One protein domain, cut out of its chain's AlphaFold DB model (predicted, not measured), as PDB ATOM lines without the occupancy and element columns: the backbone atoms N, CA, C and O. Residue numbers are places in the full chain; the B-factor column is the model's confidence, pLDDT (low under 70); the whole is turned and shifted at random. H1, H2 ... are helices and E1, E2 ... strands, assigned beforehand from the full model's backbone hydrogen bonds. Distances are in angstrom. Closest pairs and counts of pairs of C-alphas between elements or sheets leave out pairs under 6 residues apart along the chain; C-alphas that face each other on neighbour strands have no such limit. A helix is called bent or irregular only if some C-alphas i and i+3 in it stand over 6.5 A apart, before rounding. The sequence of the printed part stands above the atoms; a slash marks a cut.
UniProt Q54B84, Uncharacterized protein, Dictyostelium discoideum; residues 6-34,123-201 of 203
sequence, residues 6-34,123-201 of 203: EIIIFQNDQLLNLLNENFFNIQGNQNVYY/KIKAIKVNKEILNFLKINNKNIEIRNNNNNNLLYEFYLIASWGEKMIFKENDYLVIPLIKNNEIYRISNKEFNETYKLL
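AT A GLANCE: This is residues 6 to 34 and 123 to 201 of the 203 residues of an uncharacterized protein of Dictyostelium discoideum (UniProt Q54B84). A strongly twisted sheet of five short strands, E7 E6 E3 E2 E8, curled like part of a barrel, and a smaller sheet of three strands, E1 E4 E5, come close at their edge strands E7 and E5, and helix H1 packs on both. Helix H2 covers E1 and E4 of the smaller sheet, short helix H3 packs on the larger one and leads along the chain from its edge strand E7 to its edge strand E8, and residues 147 to 153 stick out as a free loop. The printed part has 108 residues, with three named helices and eight named strands in the order E1 H1 E2 E3 H2 E4 E5 E6 E7 H3 E8. The larger sheet is antiparallel throughout and the smaller one is mixed; the class is mixed, helices and strands. The whole is compact, with a radius of gyration of the C-alphas of 14.1 A, yet elongated in outline, spanning 43 by 28 by 23 A.

HOW THE PARTS SIT: The larger sheet runs E7, residues 187 to 189, E6, residues 175 to 179, E3, residues 123 to 128, E2, residues 32 to 34, and E8, residues 198 to 200. From edge to edge its strands' lines turn by 94 degrees. E6 and E7 form a hairpin, with N 175 and O 189 at 2.9 A. Between E6 and E3, N 125 and O 178 are 2.8 A apart; between E3 and E2, N 33 and O 124 are 2.8 A apart; between E2 and E8, N 34 and O 199 are 2.9 A apart. H1, residues 12 to 24, is on this sheet at a height of 9.7 A, across the strands at 80 degrees to E3 on the local plane; the two form two layers, a helix on one face of a sheet. The closest C-alphas of H1 and E3 are those of Phe 24 and Ile 127, 6.7 A apart. H3, residues 191 to 197, is on the sheet at a height of 8.4 A, along the strands at 4 degrees to E6 on the local plane; it is only just over E6, with 3 C-alphas falling on it. The smaller sheet runs E1, residues 6 to 10, E4, residues 155 to 161, and E5, residues 167 to 170. E1 and E4 are parallel, with N 8 and O 157 at 2.9 A; E4 and E5 form a hairpin, with N 160 and O 168 at 2.8 A. The closest C-alphas of E5 and E7 are those of Phe 170 and Arg 188, 6.5 A apart. H2, residues 131 to 139, is on the smaller sheet over E1 and E4, on the same face as H1. H1 and H2 are close but not clearly touching: the C-alphas of Leu 18 and Leu 137, their closest, are 7.8 A apart. Every O i to N i+4 pair is within hydrogen-bond range in H2 and H3; in H1 it is 6 of 9.

IN THESE COORDINATES: E1 begins at C-alpha 6 (245.649, 158.169, 183.767). H1 is 14.8 A long and only just irregular, with C-alphas 21 and 24 at 6.6 A. E3 measures 16.0 A, H2 12.2 A, E4 20.1 A, E6 12.6 A and H3 10.1 A. E4 starts at C-alpha 155 (249.949, 154.602, 181.064), and E8 ends at C-alpha 200 (234.162, 141.571, 156.453).

THE WHOLE: The two C-alphas farthest apart, those of Asn 150 and Ile 181, are 43.4 A apart. Residues 35 to 122 are not printed; C-alphas 34 and 123 are 4.5 A apart across the cut. The link from H2 to E4, 15 residues, is long. Mean pLDDT of the printed part is 85.9; residues 27 to 30 and 142 to 154 are under 70.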
ATOM      1  N   GLU A   6     246.664 157.157 184.022       85.27
ATOM      2  CA  GLU A   6     245.649 158.169 183.767       85.27
ATOM      3  C   GLU A   6     244.425 157.517 183.126       85.27
ATOM      4  O   GLU A   6     244.530 156.732 182.181       85.27
ATOM      5  N   ILE A   7     243.252 157.816 183.678       89.24
ATOM      6  CA  ILE A   7     241.988 157.228 183.249       89.24
ATOM      7  C   ILE A   7     241.249 158.250 182.393       89.24
ATOM      8  O   ILE A   7     240.925 159.345 182.851       89.24
ATOM      9  N   ILE A   8     240.934 157.862 181.161       91.88
ATOM     10  CA  ILE A   8     240.108 158.637 180.241       91.88
ATOM     11  C   ILE A   8     238.766 157.931 180.092       91.88
ATOM     12  O   ILE A   8     238.716 156.758 179.731       91.88
ATOM     13  N   ILE A   9     237.673 158.652 180.337       93.74
ATOM     14  CA  ILE A   9     236.313 158.129 180.195       93.74
ATOM     15  C   ILE A   9     235.574 158.973 179.164       93.74
ATOM     16  O   ILE A   9     235.458 160.188 179.325       93.74
ATOM     17  N   PHE A  10     235.040 158.325 178.133       94.70
ATOM     18  CA  PHE A  10     234.188 158.960 177.137       94.70
ATOM     19  C   PHE A  10     232.722 158.573 177.329       94.70
ATOM     20  O   PHE A  10     232.393 157.405 177.539       94.70
ATOM     21  N   GLN A  11     231.830 159.552 177.183       94.86
ATOM     22  CA  GLN A  11     230.410 159.276 176.961       94.86
ATOM     23  C   GLN A  11     230.195 158.727 175.544       94.86
ATOM     24  O   GLN A  11     230.975 159.053 174.645       94.86
ATOM     25  N   ASN A  12     229.141 157.927 175.340       94.90
ATOM     26  CA  ASN A  12     228.868 157.254 174.063       94.90
ATOM     27  C   ASN A  12     228.903 158.220 172.873       94.90
ATOM     28  O   ASN A  12     229.729 158.072 171.975       94.90
ATOM     29  N   ASP A  13     228.079 159.267 172.940       93.92
ATOM     30  CA  ASP A  13     227.937 160.262 171.877       93.92
ATOM     31  C   ASP A  13     229.234 161.044 171.650       93.92
ATOM     32  O   ASP A  13     229.589 161.366 170.519       93.92
ATOM     33  N   GLN A  14     229.985 161.322 172.721       93.32
ATOM     34  CA  GLN A  14     231.264 162.022 172.621       93.32
ATOM     35  C   GLN A  14     232.291 161.181 171.856       93.32
ATOM     36  O   GLN A  14     232.939 161.698 170.945       93.32
ATOM     37  N   LEU A  15     232.445 159.902 172.218       94.90
ATOM     38  CA  LEU A  15     233.381 159.003 171.542       94.90
ATOM     39  C   LEU A  15     232.960 158.765 170.094       94.90
ATOM     40  O   LEU A  15     233.797 158.807 169.192       94.90
ATOM     41  N   LEU A  16     231.662 158.549 169.882       94.36
ATOM     42  CA  LEU A  16     231.086 158.367 168.563       94.36
ATOM     43  C   LEU A  16     231.393 159.572 167.674       94.36
ATOM     44  O   LEU A  16     231.981 159.384 166.618       94.36
ATOM     45  N   ASN A  17     231.088 160.796 168.107       92.23
ATOM     46  CA  ASN A  17     231.340 162.001 167.312       92.23
ATOM     47  C   ASN A  17     232.825 162.165 166.964       92.23
ATOM     48  O   ASN A  17     233.162 162.389 165.803       92.23
ATOM     49  N   LEU A  18     233.712 161.975 167.947       93.04
ATOM     50  CA  LEU A  18     235.160 162.045 167.740       93.04
ATOM     51  C   LEU A  18     235.642 161.058 166.669       93.04
ATOM     52  O   LEU A  18     236.475 161.410 165.836       93.04
ATOM     53  N   LEU A  19     235.129 159.828 166.678       94.04
ATOM     54  CA  LEU A  19     235.602 158.770 165.786       94.04
ATOM     55  C   LEU A  19     234.851 158.707 164.453       94.04
ATOM     56  O   LEU A  19     235.399 158.218 163.465       94.04
ATOM     57  N   ASN A  20     233.607 159.177 164.397       89.90
ATOM     58  CA  ASN A  20     232.766 159.050 163.211       89.90
ATOM     59  C   ASN A  20     233.323 159.880 162.048       89.90
ATOM     60  O   ASN A  20     233.430 159.378 160.930       89.90
ATOM     61  N   GLU A  21     233.739 161.115 162.328       82.64
ATOM     62  CA  GLU A  21     234.325 162.027 161.337       82.64
ATOM     63  C   GLU A  21     235.775 161.667 160.987       82.64
ATOM     64  O   GLU A  21     236.201 161.864 159.853       82.64
ATOM     65  N   ASN A  22     236.519 161.094 161.940       89.37
ATOM     66  CA  ASN A  22     237.968 160.920 161.823       89.37
ATOM     67  C   ASN A  22     238.419 159.485 161.537       89.37
ATOM     68  O   ASN A  22     239.583 159.294 161.223       89.37
ATOM     69  N   PHE A  23     237.560 158.469 161.669       92.70
ATOM     70  CA  PHE A  23     237.972 157.065 161.505       92.70
ATOM     71  C   PHE A  23     236.930 156.193 160.799       92.70
ATOM     72  O   PHE A  23     237.294 155.439 159.894       92.70
ATOM     73  N   PHE A  24     235.644 156.292 161.161       90.00
ATOM     74  CA  PHE A  24     234.600 155.444 160.561       90.00
ATOM     75  C   PHE A  24     234.148 155.892 159.165       90.00
ATOM     76  O   PHE A  24     233.773 155.043 158.360       90.00
ATOM     77  N   ASN A  25     234.136 157.198 158.873       82.64
ATOM     78  CA  ASN A  25     233.636 157.732 157.595       82.64
ATOM     79  C   ASN A  25     234.725 158.346 156.707       82.64
ATOM     80  O   ASN A  25     234.404 159.107 155.793       82.64
ATOM     81  N   ILE A  26     236.001 158.009 156.922       77.65
ATOM     82  CA  ILE A  26     237.046 158.382 155.961       77.65
ATOM     83  C   ILE A  26     236.754 157.675 154.627       77.65
ATOM     84  O   ILE A  26     236.438 156.481 154.603       77.65
ATOM     85  N   GLN A  27     236.860 158.405 153.509       56.63
ATOM     86  CA  GLN A  27     236.757 157.827 152.165       56.63
ATOM     87  C   GLN A  27     237.669 156.595 152.038       56.63
ATOM     88  O   GLN A  27     238.872 156.677 152.258       56.63
ATOM     89  N   GLY A  28     237.076 155.447 151.697       58.19
ATOM     90  CA  GLY A  28     237.778 154.165 151.566       58.19
ATOM     91  C   GLY A  28     237.728 153.255 152.800       58.19
ATOM     92  O   GLY A  28     238.018 152.073 152.663       58.19
ATOM     93  N   ASN A  29     237.294 153.740 153.971       61.34
ATOM     94  CA  ASN A  29     237.226 152.943 155.204       61.34
ATOM     95  C   ASN A  29     235.787 152.524 155.562       61.34
ATOM     96  O   ASN A  29     235.363 152.575 156.713       61.34
ATOM     97  N   GLN A  30     235.009 152.103 154.562       69.35
ATOM     98  CA  GLN A  30     233.651 151.581 154.754       69.35
ATOM     99  C   GLN A  30     233.676 150.082 155.075       69.35
ATOM    100  O   GLN A  30     232.947 149.302 154.463       69.35
ATOM    101  N   ASN A  31     234.524 149.664 156.016       85.72
ATOM    102  CA  ASN A  31     234.599 148.264 156.414       85.72
ATOM    103  C   ASN A  31     233.326 147.895 157.177       85.72
ATOM    104  O   ASN A  31     233.207 148.090 158.391       85.72
ATOM    105  N   VAL A  32     232.346 147.409 156.422       92.76
ATOM    106  CA  VAL A  32     231.113 146.834 156.938       92.76
ATOM    107  C   VAL A  32     231.375 145.364 157.221       92.76
ATOM    108  O   VAL A  32     231.960 144.658 156.406       92.76
ATOM    109  N   TYR A  33     230.929 144.893 158.375       95.36
ATOM    110  CA  TYR A  33     231.029 143.501 158.783       95.36
ATOM    111  C   TYR A  33     229.640 142.949 159.051       95.36
ATOM    112  O   TYR A  33     228.754 143.690 159.476       95.36
ATOM    113  N   TYR A  34     229.458 141.649 158.852       95.40
ATOM    114  CA  TYR A  34     228.218 140.949 159.171       95.40
ATOM    115  C   TYR A  34     228.454 139.893 160.254       95.40
ATOM    116  O   TYR A  34     229.485 139.211 160.263       95.40
ATOM    117  N   LYS A 123     224.596 143.969 160.597       94.35
ATOM    118  CA  LYS A 123     225.743 144.651 160.011       94.35
ATOM    119  C   LYS A 123     226.256 145.756 160.925       94.35
ATOM    120  O   LYS A 123     225.482 146.482 161.552       94.35
ATOM    121  N   ILE A 124     227.574 145.890 160.979       94.29
ATOM    122  CA  ILE A 124     228.279 146.902 161.767       94.29
ATOM    123  C   ILE A 124     229.369 147.558 160.923       94.29
ATOM    124  O   ILE A 124     229.930 146.923 160.032       94.29
ATOM    125  N   LYS A 125     229.714 148.804 161.233       93.84
ATOM    126  CA  LYS A 125     231.031 149.367 160.924       93.84
ATOM    127  C   LYS A 125     231.963 149.065 162.088       93.84
ATOM    128  O   LYS A 125     231.530 149.118 163.240       93.84
ATOM    129  N   ALA A 126     233.228 148.781 161.807       94.72
ATOM    130  CA  ALA A 126     234.217 148.519 162.845       94.72
ATOM    131  C   ALA A 126     235.547 149.201 162.532       94.72
ATOM    132  O   ALA A 126     235.997 149.199 161.386       94.72
ATOM    133  N   ILE A 127     236.190 149.731 163.570       94.44
ATOM    134  CA  ILE A 127     237.584 150.169 163.524       94.44
ATOM    135  C   ILE A 127     238.381 149.390 164.562       94.44
ATOM    136  O   ILE A 127     237.942 149.214 165.700       94.44
ATOM    137  N   LYS A 128     239.562 148.922 164.163       95.82
ATOM    138  CA  LYS A 128     240.503 148.297 165.084       95.82
ATOM    139  C   LYS A 128     241.287 149.389 165.796       95.82
ATOM    140  O   LYS A 128     241.955 150.189 165.144       95.82
ATOM    141  N   VAL A 129     241.225 149.407 167.120       96.41
ATOM    142  CA  VAL A 129     241.947 150.365 167.953       96.41
ATOM    143  C   VAL A 129     243.448 150.169 167.746       96.41
ATOM    144  O   VAL A 129     243.997 149.101 168.014       96.41
ATOM    145  N   ASN A 130     244.119 151.214 167.274       95.01
ATOM    146  CA  ASN A 130     245.563 151.267 167.082       95.01
ATOM    147  C   ASN A 130     246.147 152.476 167.839       95.01
ATOM    148  O   ASN A 130     245.420 153.275 168.435       95.01
ATOM    149  N   LYS A 131     247.473 152.635 167.814       93.70
ATOM    150  CA  LYS A 131     248.151 153.752 168.499       93.70
ATOM    151  C   LYS A 131     247.715 155.131 168.004       93.70
ATOM    152  O   LYS A 131     247.685 156.064 168.799       93.70
ATOM    153  N   GLU A 132     247.376 155.258 166.724       94.04
ATOM    154  CA  GLU A 132     246.897 156.509 166.132       94.04
ATOM    155  C   GLU A 132     245.569 156.939 166.761       94.04
ATOM    156  O   GLU A 132     245.481 158.048 167.286       94.04
ATOM    157  N   ILE A 133     244.588 156.033 166.822       94.69
ATOM    158  CA  ILE A 133     243.295 156.275 167.475       94.69
ATOM    159  C   ILE A 133     243.500 156.632 168.948       94.69
ATOM    160  O   ILE A 133     242.954 157.622 169.427       94.69
ATOM    161  N   LEU A 134     244.311 155.861 169.679       94.08
ATOM    162  CA  LEU A 134     244.542 156.125 171.102       94.08
ATOM    163  C   LEU A 134     245.196 157.493 171.331       94.08
ATOM    164  O   LEU A 134     244.813 158.205 172.256       94.08
ATOM    165  N   ASN A 135     246.156 157.891 170.496       91.46
ATOM    166  CA  ASN A 135     246.784 159.206 170.593       91.46
ATOM    167  C   ASN A 135     245.822 160.334 170.209       91.46
ATOM    168  O   ASN A 135     245.767 161.342 170.913       91.46
ATOM    169  N   PHE A 136     245.023 160.147 169.157       92.78
ATOM    170  CA  PHE A 136     243.966 161.083 168.781       92.78
ATOM    171  C   PHE A 136     242.993 161.312 169.944       92.78
ATOM    172  O   PHE A 136     242.688 162.457 170.277       92.78
ATOM    173  N   LEU A 137     242.558 160.239 170.609       93.39
ATOM    174  CA  LEU A 137     241.654 160.314 171.755       93.39
ATOM    175  C   LEU A 137     242.290 161.000 172.970       93.39
ATOM    176  O   LEU A 137     241.602 161.759 173.647       93.39
ATOM    177  N   LYS A 138     243.587 160.788 173.237       89.10
ATOM    178  CA  LYS A 138     244.309 161.519 174.299       89.10
ATOM    179  C   LYS A 138     244.299 163.022 174.041       89.10
ATOM    180  O   LYS A 138     243.930 163.784 174.924       89.10
ATOM    181  N   ILE A 139     244.680 163.435 172.831       86.12
ATOM    182  CA  ILE A 139     244.812 164.853 172.458       86.12
ATOM    183  C   ILE A 139     243.450 165.556 172.459       86.12
ATOM    184  O   ILE A 139     243.345 166.702 172.884       86.12
ATOM    185  N   ASN A 140     242.401 164.871 172.003       87.45
ATOM    186  CA  ASN A 140     241.055 165.442 171.912       87.45
ATOM    187  C   ASN A 140     240.231 165.287 173.198       87.45
ATOM    188  O   ASN A 140     239.067 165.701 173.246       87.45
ATOM    189  N   ASN A 141     240.802 164.716 174.261       79.30
ATOM    190  CA  ASN A 141     240.162 164.731 175.563       79.30
ATOM    191  C   ASN A 141     240.337 166.118 176.201       79.30
ATOM    192  O   ASN A 141     241.415 166.460 176.678       79.30
ATOM    193  N   LYS A 142     239.246 166.896 176.251       65.14
ATOM    194  CA  LYS A 142     239.203 168.286 176.752       65.14
ATOM    195  C   LYS A 142     239.724 168.481 178.185       65.14
ATOM    196  O   LYS A 142     239.942 169.617 178.586       65.14
ATOM    197  N   ASN A 143     239.907 167.400 178.942       57.15
ATOM    198  CA  ASN A 143     240.383 167.433 180.325       57.15
ATOM    199  C   ASN A 143     241.896 167.229 180.472       57.15
ATOM    200  O   ASN A 143     242.407 167.334 181.584       57.15
ATOM    201  N   ILE A 144     242.614 166.936 179.386       57.18
ATOM    202  CA  ILE A 144     244.068 166.805 179.423       57.18
ATOM    203  C   ILE A 144     244.641 168.129 178.932       57.18
ATOM    204  O   ILE A 144     244.775 168.363 177.732       57.18
ATOM    205  N   GLU A 145     244.996 169.014 179.866       50.48
ATOM    206  CA  GLU A 145     246.058 169.972 179.568       50.48
ATOM    207  C   GLU A 145     247.245 169.125 179.127       50.48
ATOM    208  O   GLU A 145     247.747 168.325 179.920       50.48
ATOM    209  N   ILE A 146     247.644 169.237 177.856       52.43
ATOM    210  CA  ILE A 146     248.843 168.587 177.331       52.43
ATOM    211  C   ILE A 146     250.006 169.165 178.133       52.43
ATOM    212  O   ILE A 146     250.617 170.171 177.775       52.43
ATOM    213  N   ARG A 147     250.278 168.563 179.289       47.57
ATOM    214  CA  ARG A 147     251.475 168.833 180.056       47.57
ATOM    215  C   ARG A 147     252.589 168.391 179.131       47.57
ATOM    216  O   ARG A 147     252.666 167.214 178.788       47.57
ATOM    217  N   ASN A 148     253.419 169.348 178.721       45.59
ATOM    218  CA  ASN A 148     254.700 169.141 178.050       45.59
ATOM    219  C   ASN A 148     255.659 168.354 178.962       45.59
ATOM    220  O   ASN A 148     256.734 168.824 179.321       45.59
ATOM    221  N   ASN A 149     255.254 167.169 179.401       44.62
ATOM    222  CA  ASN A 149     256.037 166.293 180.232       44.62
ATOM    223  C   ASN A 149     256.499 165.152 179.342       44.62
ATOM    224  O   ASN A 149     255.715 164.291 178.950       44.62
ATOM    225  N   ASN A 150     257.806 165.137 179.098       49.82
ATOM    226  CA  ASN A 150     258.591 164.055 178.496       49.82
ATOM    227  C   ASN A 150     258.539 162.734 179.305       49.82
ATOM    228  O   ASN A 150     259.463 161.922 179.251       49.82
ATOM    229  N   ASN A 151     257.486 162.503 180.089       49.63
ATOM    230  CA  ASN A 151     257.326 161.317 180.910       49.63
ATOM    231  C   ASN A 151     256.719 160.195 180.066       49.63
ATOM    232  O   ASN A 151     255.516 159.949 180.087       49.63
ATOM    233  N   ASN A 152     257.601 159.459 179.391       55.96
ATOM    234  CA  ASN A 152     257.303 158.229 178.647       55.96
ATOM    235  C   ASN A 152     256.687 157.088 179.496       55.96
ATOM    236  O   ASN A 152     256.390 156.030 178.954       55.96
ATOM    237  N   ASN A 153     256.485 157.283 180.805       61.13
ATOM    238  CA  ASN A 153     255.983 156.266 181.736       61.13
ATOM    239  C   ASN A 153     254.500 156.423 182.114       61.13
ATOM    240  O   ASN A 153     254.031 155.691 182.984       61.13
ATOM    241  N   LEU A 154     253.761 157.359 181.512       69.53
ATOM    242  CA  LEU A 154     252.334 157.511 181.799       69.53
ATOM    243  C   LEU A 154     251.513 156.496 180.989       69.53
ATOM    244  O   LEU A 154     251.460 156.561 179.756       69.53
ATOM    245  N   LEU A 155     250.883 155.545 181.679       81.00
ATOM    246  CA  LEU A 155     249.949 154.602 181.064       81.00
ATOM    247  C   LEU A 155     248.555 155.223 181.023       81.00
ATOM    248  O   LEU A 155     248.097 155.783 182.011       81.00
ATOM    249  N   TYR A 156     247.864 155.075 179.897       87.14
ATOM    250  CA  TYR A 156     246.486 155.534 179.750       87.14
ATOM    251  C   TYR A 156     245.550 154.337 179.681       87.14
ATOM    252  O   TYR A 156     245.788 153.411 178.903       87.14
ATOM    253  N   GLU A 157     244.474 154.383 180.456       92.06
ATOM    254  CA  GLU A 157     243.346 153.468 180.324       92.06
ATOM    255  C   GLU A 157     242.157 154.220 179.746       92.06
ATOM    256  O   GLU A 157     241.798 155.302 180.216       92.06
ATOM    257  N   PHE A 158     241.544 153.638 178.722       94.54
ATOM    258  CA  PHE A 158     240.426 154.245 178.027       94.54
ATOM    259  C   PHE A 158     239.153 153.480 178.331       94.54
ATOM    260  O   PHE A 158     239.097 152.258 178.204       94.54
ATOM    261  N   TYR A 159     238.120 154.220 178.703       95.02
ATOM    262  CA  TYR A 159     236.803 153.689 178.987       95.02
ATOM    263  C   TYR A 159     235.758 154.399 178.133       95.02
ATOM    264  O   TYR A 159     235.862 155.599 177.873       95.02
ATOM    265  N   LEU A 160     234.728 153.663 177.731       95.04
ATOM    266  CA  LEU A 160     233.519 154.207 177.125       95.04
ATOM    267  C   LEU A 160     232.316 153.854 178.003       95.04
ATOM    268  O   LEU A 160     232.253 152.763 178.567       95.04
ATOM    269  N   ILE A 161     231.361 154.767 178.119       94.07
ATOM    270  CA  ILE A 161     230.041 154.456 178.668       94.07
ATOM    271  C   ILE A 161     229.147 154.042 177.500       94.07
ATOM    272  O   ILE A 161     228.880 154.841 176.598       94.07
ATOM    273  N   ALA A 162     228.755 152.770 177.461       90.92
ATOM    274  CA  ALA A 162     227.928 152.217 176.395       90.92
ATOM    275  C   ALA A 162     226.517 152.831 176.401       90.92
ATOM    276  O   ALA A 162     226.075 153.387 177.408       90.92
ATOM    277  N   SER A 163     225.769 152.687 175.304       89.17
ATOM    278  CA  SER A 163     224.404 153.233 175.186       89.17
ATOM    279  C   SER A 163     223.422 152.666 176.226       89.17
ATOM    280  O   SER A 163     222.393 153.275 176.508       89.17
ATOM    281  N   TRP A 164     223.742 151.518 176.832       82.72
ATOM    282  CA  TRP A 164     222.981 150.906 177.925       82.72
ATOM    283  C   TRP A 164     223.469 151.290 179.336       82.72
ATOM    284  O   TRP A 164     222.884 150.823 180.313       82.72
ATOM    285  N   GLY A 165     224.486 152.152 179.451       86.95
ATOM    286  CA  GLY A 165     224.961 152.741 180.710       86.95
ATOM    287  C   GLY A 165     226.173 152.061 181.355       86.95
ATOM    288  O   GLY A 165     226.722 152.601 182.312       86.95
ATOM    289  N   GLU A 166     226.626 150.919 180.835       84.97
ATOM    290  CA  GLU A 166     227.773 150.197 181.400       84.97
ATOM    291  C   GLU A 166     229.110 150.792 180.948       84.97
ATOM    292  O   GLU A 166     229.265 151.247 179.811       84.97
ATOM    293  N   LYS A 167     230.100 150.747 181.842       90.16
ATOM    294  CA  LYS A 167     231.463 151.207 181.571       90.16
ATOM    295  C   LYS A 167     232.290 150.068 180.971       90.16
ATOM    296  O   LYS A 167     232.544 149.084 181.652       90.16
ATOM    297  N   MET A 168     232.779 150.242 179.746       91.76
ATOM    298  CA  MET A 168     233.636 149.275 179.050       91.76
ATOM    299  C   MET A 168     235.056 149.827 178.916       91.76
ATOM    300  O   MET A 168     235.227 150.957 178.461       91.76
ATOM    301  N   ILE A 169     236.072 149.046 179.282       92.93
ATOM    302  CA  ILE A 169     237.480 149.371 179.004       92.93
ATOM    303  C   ILE A 169     237.826 148.965 177.573       92.93
ATOM    304  O   ILE A 169     237.466 147.869 177.170       92.93
ATOM    305  N   PHE A 170     238.546 149.793 176.816       94.72
ATOM    306  CA  PHE A 170     239.071 149.406 175.503       94.72
ATOM    307  C   PHE A 170     240.575 149.655 175.396       94.72
ATOM    308  O   PHE A 170     241.116 150.618 175.943       94.72
ATOM    309  N   LYS A 171     241.260 148.756 174.686       93.60
ATOM    310  CA  LYS A 171     242.722 148.738 174.531       93.60
ATOM    311  C   LYS A 171     243.132 148.581 173.070       93.60
ATOM    312  O   LYS A 171     242.315 148.323 172.191       93.60
ATOM    313  N   GLU A 172     244.427 148.747 172.813       95.37
ATOM    314  CA  GLU A 172     245.006 148.469 171.499       95.37
ATOM    315  C   GLU A 172     244.643 147.045 171.042       95.37
ATOM    316  O   GLU A 172     244.746 146.089 171.812       95.37
ATOM    317  N   ASN A 173     244.258 146.920 169.773       96.22
ATOM    318  CA  ASN A 173     243.721 145.742 169.089       96.22
ATOM    319  C   ASN A 173     242.253 145.385 169.328       96.22
ATOM    320  O   ASN A 173     241.751 144.563 168.561       96.22
ATOM    321  N   ASP A 174     241.557 145.990 170.289       96.30
ATOM    322  CA  ASP A 174     240.101 145.837 170.370       96.30
ATOM    323  C   ASP A 174     239.416 146.469 169.155       96.30
ATOM    324  O   ASP A 174     240.011 147.265 168.423       96.30
ATOM    325  N   TYR A 175     238.144 146.140 168.952       96.41
ATOM    326  CA  TYR A 175     237.309 146.797 167.958       96.41
ATOM    327  C   TYR A 175     236.313 147.725 168.635       96.41
ATOM    328  O   TYR A 175     235.598 147.326 169.554       96.41
ATOM    329  N   LEU A 176     236.239 148.957 168.139       96.18
ATOM    330  CA  LEU A 176     235.110 149.843 168.388       96.18
ATOM    331  C   LEU A 176     234.164 149.741 167.199       96.18
ATOM    332  O   LEU A 176     234.600 149.802 166.045       96.18
ATOM    333  N   VAL A 177     232.878 149.555 167.476       95.13
ATOM    334  CA  VAL A 177     231.894 149.214 166.447       95.13
ATOM    335  C   VAL A 177     230.643 150.075 166.543       95.13
ATOM    336  O   VAL A 177     230.256 150.496 167.631       95.13
ATOM    337  N   ILE A 178     230.010 150.300 165.393       93.99
ATOM    338  CA  ILE A 178     228.756 151.044 165.245       93.99
ATOM    339  C   ILE A 178     227.784 150.182 164.424       93.99
ATOM    340  O   ILE A 178     228.149 149.763 163.322       93.99
ATOM    341  N   PRO A 179     226.554 149.910 164.888       92.77
ATOM    342  CA  PRO A 179     225.550 149.237 164.072       92.77
ATOM    343  C   PRO A 179     225.178 150.053 162.841       92.77
ATOM    344  O   PRO A 179     225.016 151.270 162.900       92.77
ATOM    345  N   LEU A 180     224.974 149.368 161.718       90.04
ATOM    346  CA  LEU A 180     224.755 150.043 160.443       90.04
ATOM    347  C   LEU A 180     223.418 150.805 160.392       90.04
ATOM    348  O   LEU A 180     223.371 151.912 159.865       90.04
ATOM    349  N   ILE A 181     222.354 150.252 160.988       87.90
ATOM    350  CA  ILE A 181     221.039 150.918 161.084       87.90
ATOM    351  C   ILE A 181     221.025 151.995 162.173       87.90
ATOM    352  O   ILE A 181     220.439 153.059 161.992       87.90
ATOM    353  N   LYS A 182     221.627 151.705 163.329       77.00
ATOM    354  CA  LYS A 182     221.665 152.610 164.483       77.00
ATOM    355  C   LYS A 182     223.052 153.209 164.594       77.00
ATOM    356  O   LYS A 182     223.865 152.790 165.408       77.00
ATOM    357  N   ASN A 183     223.300 154.214 163.765       74.78
ATOM    358  CA  ASN A 183     224.566 154.938 163.711       74.78
ATOM    359  C   ASN A 183     224.794 155.892 164.901       74.78
ATOM    360  O   ASN A 183     225.642 156.774 164.810       74.78
ATOM    361  N   ASN A 184     224.029 155.733 165.984       86.02
ATOM    362  CA  ASN A 184     224.059 156.546 167.196       86.02
ATOM    363  C   ASN A 184     224.513 155.759 168.437       86.02
ATOM    364  O   ASN A 184     224.344 156.243 169.549       86.02
ATOM    365  N   GLU A 185     225.037 154.542 168.271       91.41
ATOM    366  CA  GLU A 185     225.648 153.793 169.368       91.41
ATOM    367  C   GLU A 185     227.051 153.315 168.984       91.41
ATOM    368  O   GLU A 185     227.275 152.833 167.874       91.41
ATOM    369  N   ILE A 186     227.991 153.441 169.921       94.81
ATOM    370  CA  ILE A 186     229.329 152.854 169.829       94.81
ATOM    371  C   ILE A 186     229.576 151.918 171.010       94.81
ATOM    372  O   ILE A 186     229.207 152.227 172.144       94.81
ATOM    373  N   TYR A 187     230.192 150.766 170.766       94.33
ATOM    374  CA  TYR A 187     230.592 149.837 171.825       94.33
ATOM    375  C   TYR A 187     231.873 149.084 171.457       94.33
ATOM    376  O   TYR A 187     232.328 149.130 170.311       94.33
ATOM    377  N   ARG A 188     232.476 148.425 172.451       94.54
ATOM    378  CA  ARG A 188     233.698 147.629 172.299       94.54
ATOM    379  C   ARG A 188     233.357 146.166 172.039       94.54
ATOM    380  O   ARG A 188     232.388 145.649 172.583       94.54
ATOM    381  N   ILE A 189     234.198 145.498 171.260       92.54
ATOM    382  CA  ILE A 189     234.323 144.041 171.217       92.54
ATOM    383  C   ILE A 189     235.818 143.707 171.300       92.54
ATOM    384  O   ILE A 189     236.621 144.366 170.628       92.54
ATOM    385  N   SER A 190     236.221 142.703 172.089       91.90
ATOM    386  CA  SER A 190     237.629 142.287 172.098       91.90
ATOM    387  C   SER A 190     238.056 141.762 170.725       91.90
ATOM    388  O   SER A 190     237.243 141.267 169.937       91.90
ATOM    389  N   ASN A 191     239.359 141.810 170.434       93.57
ATOM    390  CA  ASN A 191     239.902 141.268 169.184       93.57
ATOM    391  C   ASN A 191     239.474 139.808 168.936       93.57
ATOM    392  O   ASN A 191     239.139 139.435 167.813       93.57
ATOM    393  N   LYS A 192     239.511 138.967 169.977       91.16
ATOM    394  CA  LYS A 192     239.205 137.539 169.850       91.16
ATOM    395  C   LYS A 192     237.724 137.327 169.541       91.16
ATOM    396  O   LYS A 192     237.409 136.699 168.533       91.16
ATOM    397  N   GLU A 193     236.832 137.906 170.344       90.59
ATOM    398  CA  GLU A 193     235.383 137.769 170.138       90.59
ATOM    399  C   GLU A 193     234.929 138.378 168.808       90.59
ATOM    400  O   GLU A 193     234.051 137.818 168.147       90.59
ATOM    401  N   PHE A 194     235.549 139.480 168.368       94.21
ATOM    402  CA  PHE A 194     235.238 140.092 167.078       94.21
ATOM    403  C   PHE A 194     235.479 139.113 165.925       94.21
ATOM    404  O   PHE A 194     234.580 138.885 165.117       94.21
ATOM    405  N   ASN A 195     236.656 138.483 165.887       94.28
ATOM    406  CA  ASN A 195     237.026 137.555 164.814       94.28
ATOM    407  C   ASN A 195     236.246 136.229 164.870       94.28
ATOM    408  O   ASN A 195     236.075 135.578 163.841       94.28
ATOM    409  N   GLU A 196     235.748 135.834 166.043       93.37
ATOM    410  CA  GLU A 196     234.856 134.675 166.194       93.37
ATOM    411  C   GLU A 196     233.401 134.989 165.787       93.37
ATOM    412  O   GLU A 196     232.624 134.069 165.544       93.37
ATOM    413  N   THR A 197     233.023 136.270 165.684       93.64
ATOM    414  CA  THR A 197     231.618 136.688 165.522       93.64
ATOM    415  C   THR A 197     231.314 137.358 164.181       93.64
ATOM    416  O   THR A 197     230.210 137.186 163.647       93.64
ATOM    417  N   TYR A 198     232.257 138.128 163.637       95.63
ATOM    418  CA  TYR A 198     232.056 139.003 162.483       95.63
ATOM    419  C   TYR A 198     233.003 138.682 161.326       95.63
ATOM    420  O   TYR A 198     234.164 138.330 161.518       95.63
ATOM    421  N   LYS A 199     232.501 138.849 160.099       95.14
ATOM    422  CA  LYS A 199     233.284 138.763 158.858       95.14
ATOM    423  C   LYS A 199     233.123 140.034 158.049       95.14
ATOM    424  O   LYS A 199     232.049 140.631 158.055       95.14
ATOM    425  N   LEU A 200     234.193 140.434 157.364       94.34
ATOM    426  CA  LEU A 200     234.162 141.571 156.453       94.34
ATOM    427  C   LEU A 200     233.162 141.279 155.329       94.34
ATOM    428  O   LEU A 200     233.201 140.211 154.715       94.34
ATOM    429  N   LEU A 201     232.265 142.226 155.081       90.62
ATOM    430  CA  LEU A 201     231.393 142.218 153.921       90.62
ATOM    431  C   LEU A 201     232.216 142.721 152.734       90.62
ATOM    432  O   LEU A 201     232.520 143.908 152.640       90.62
TER     433      LEU A 201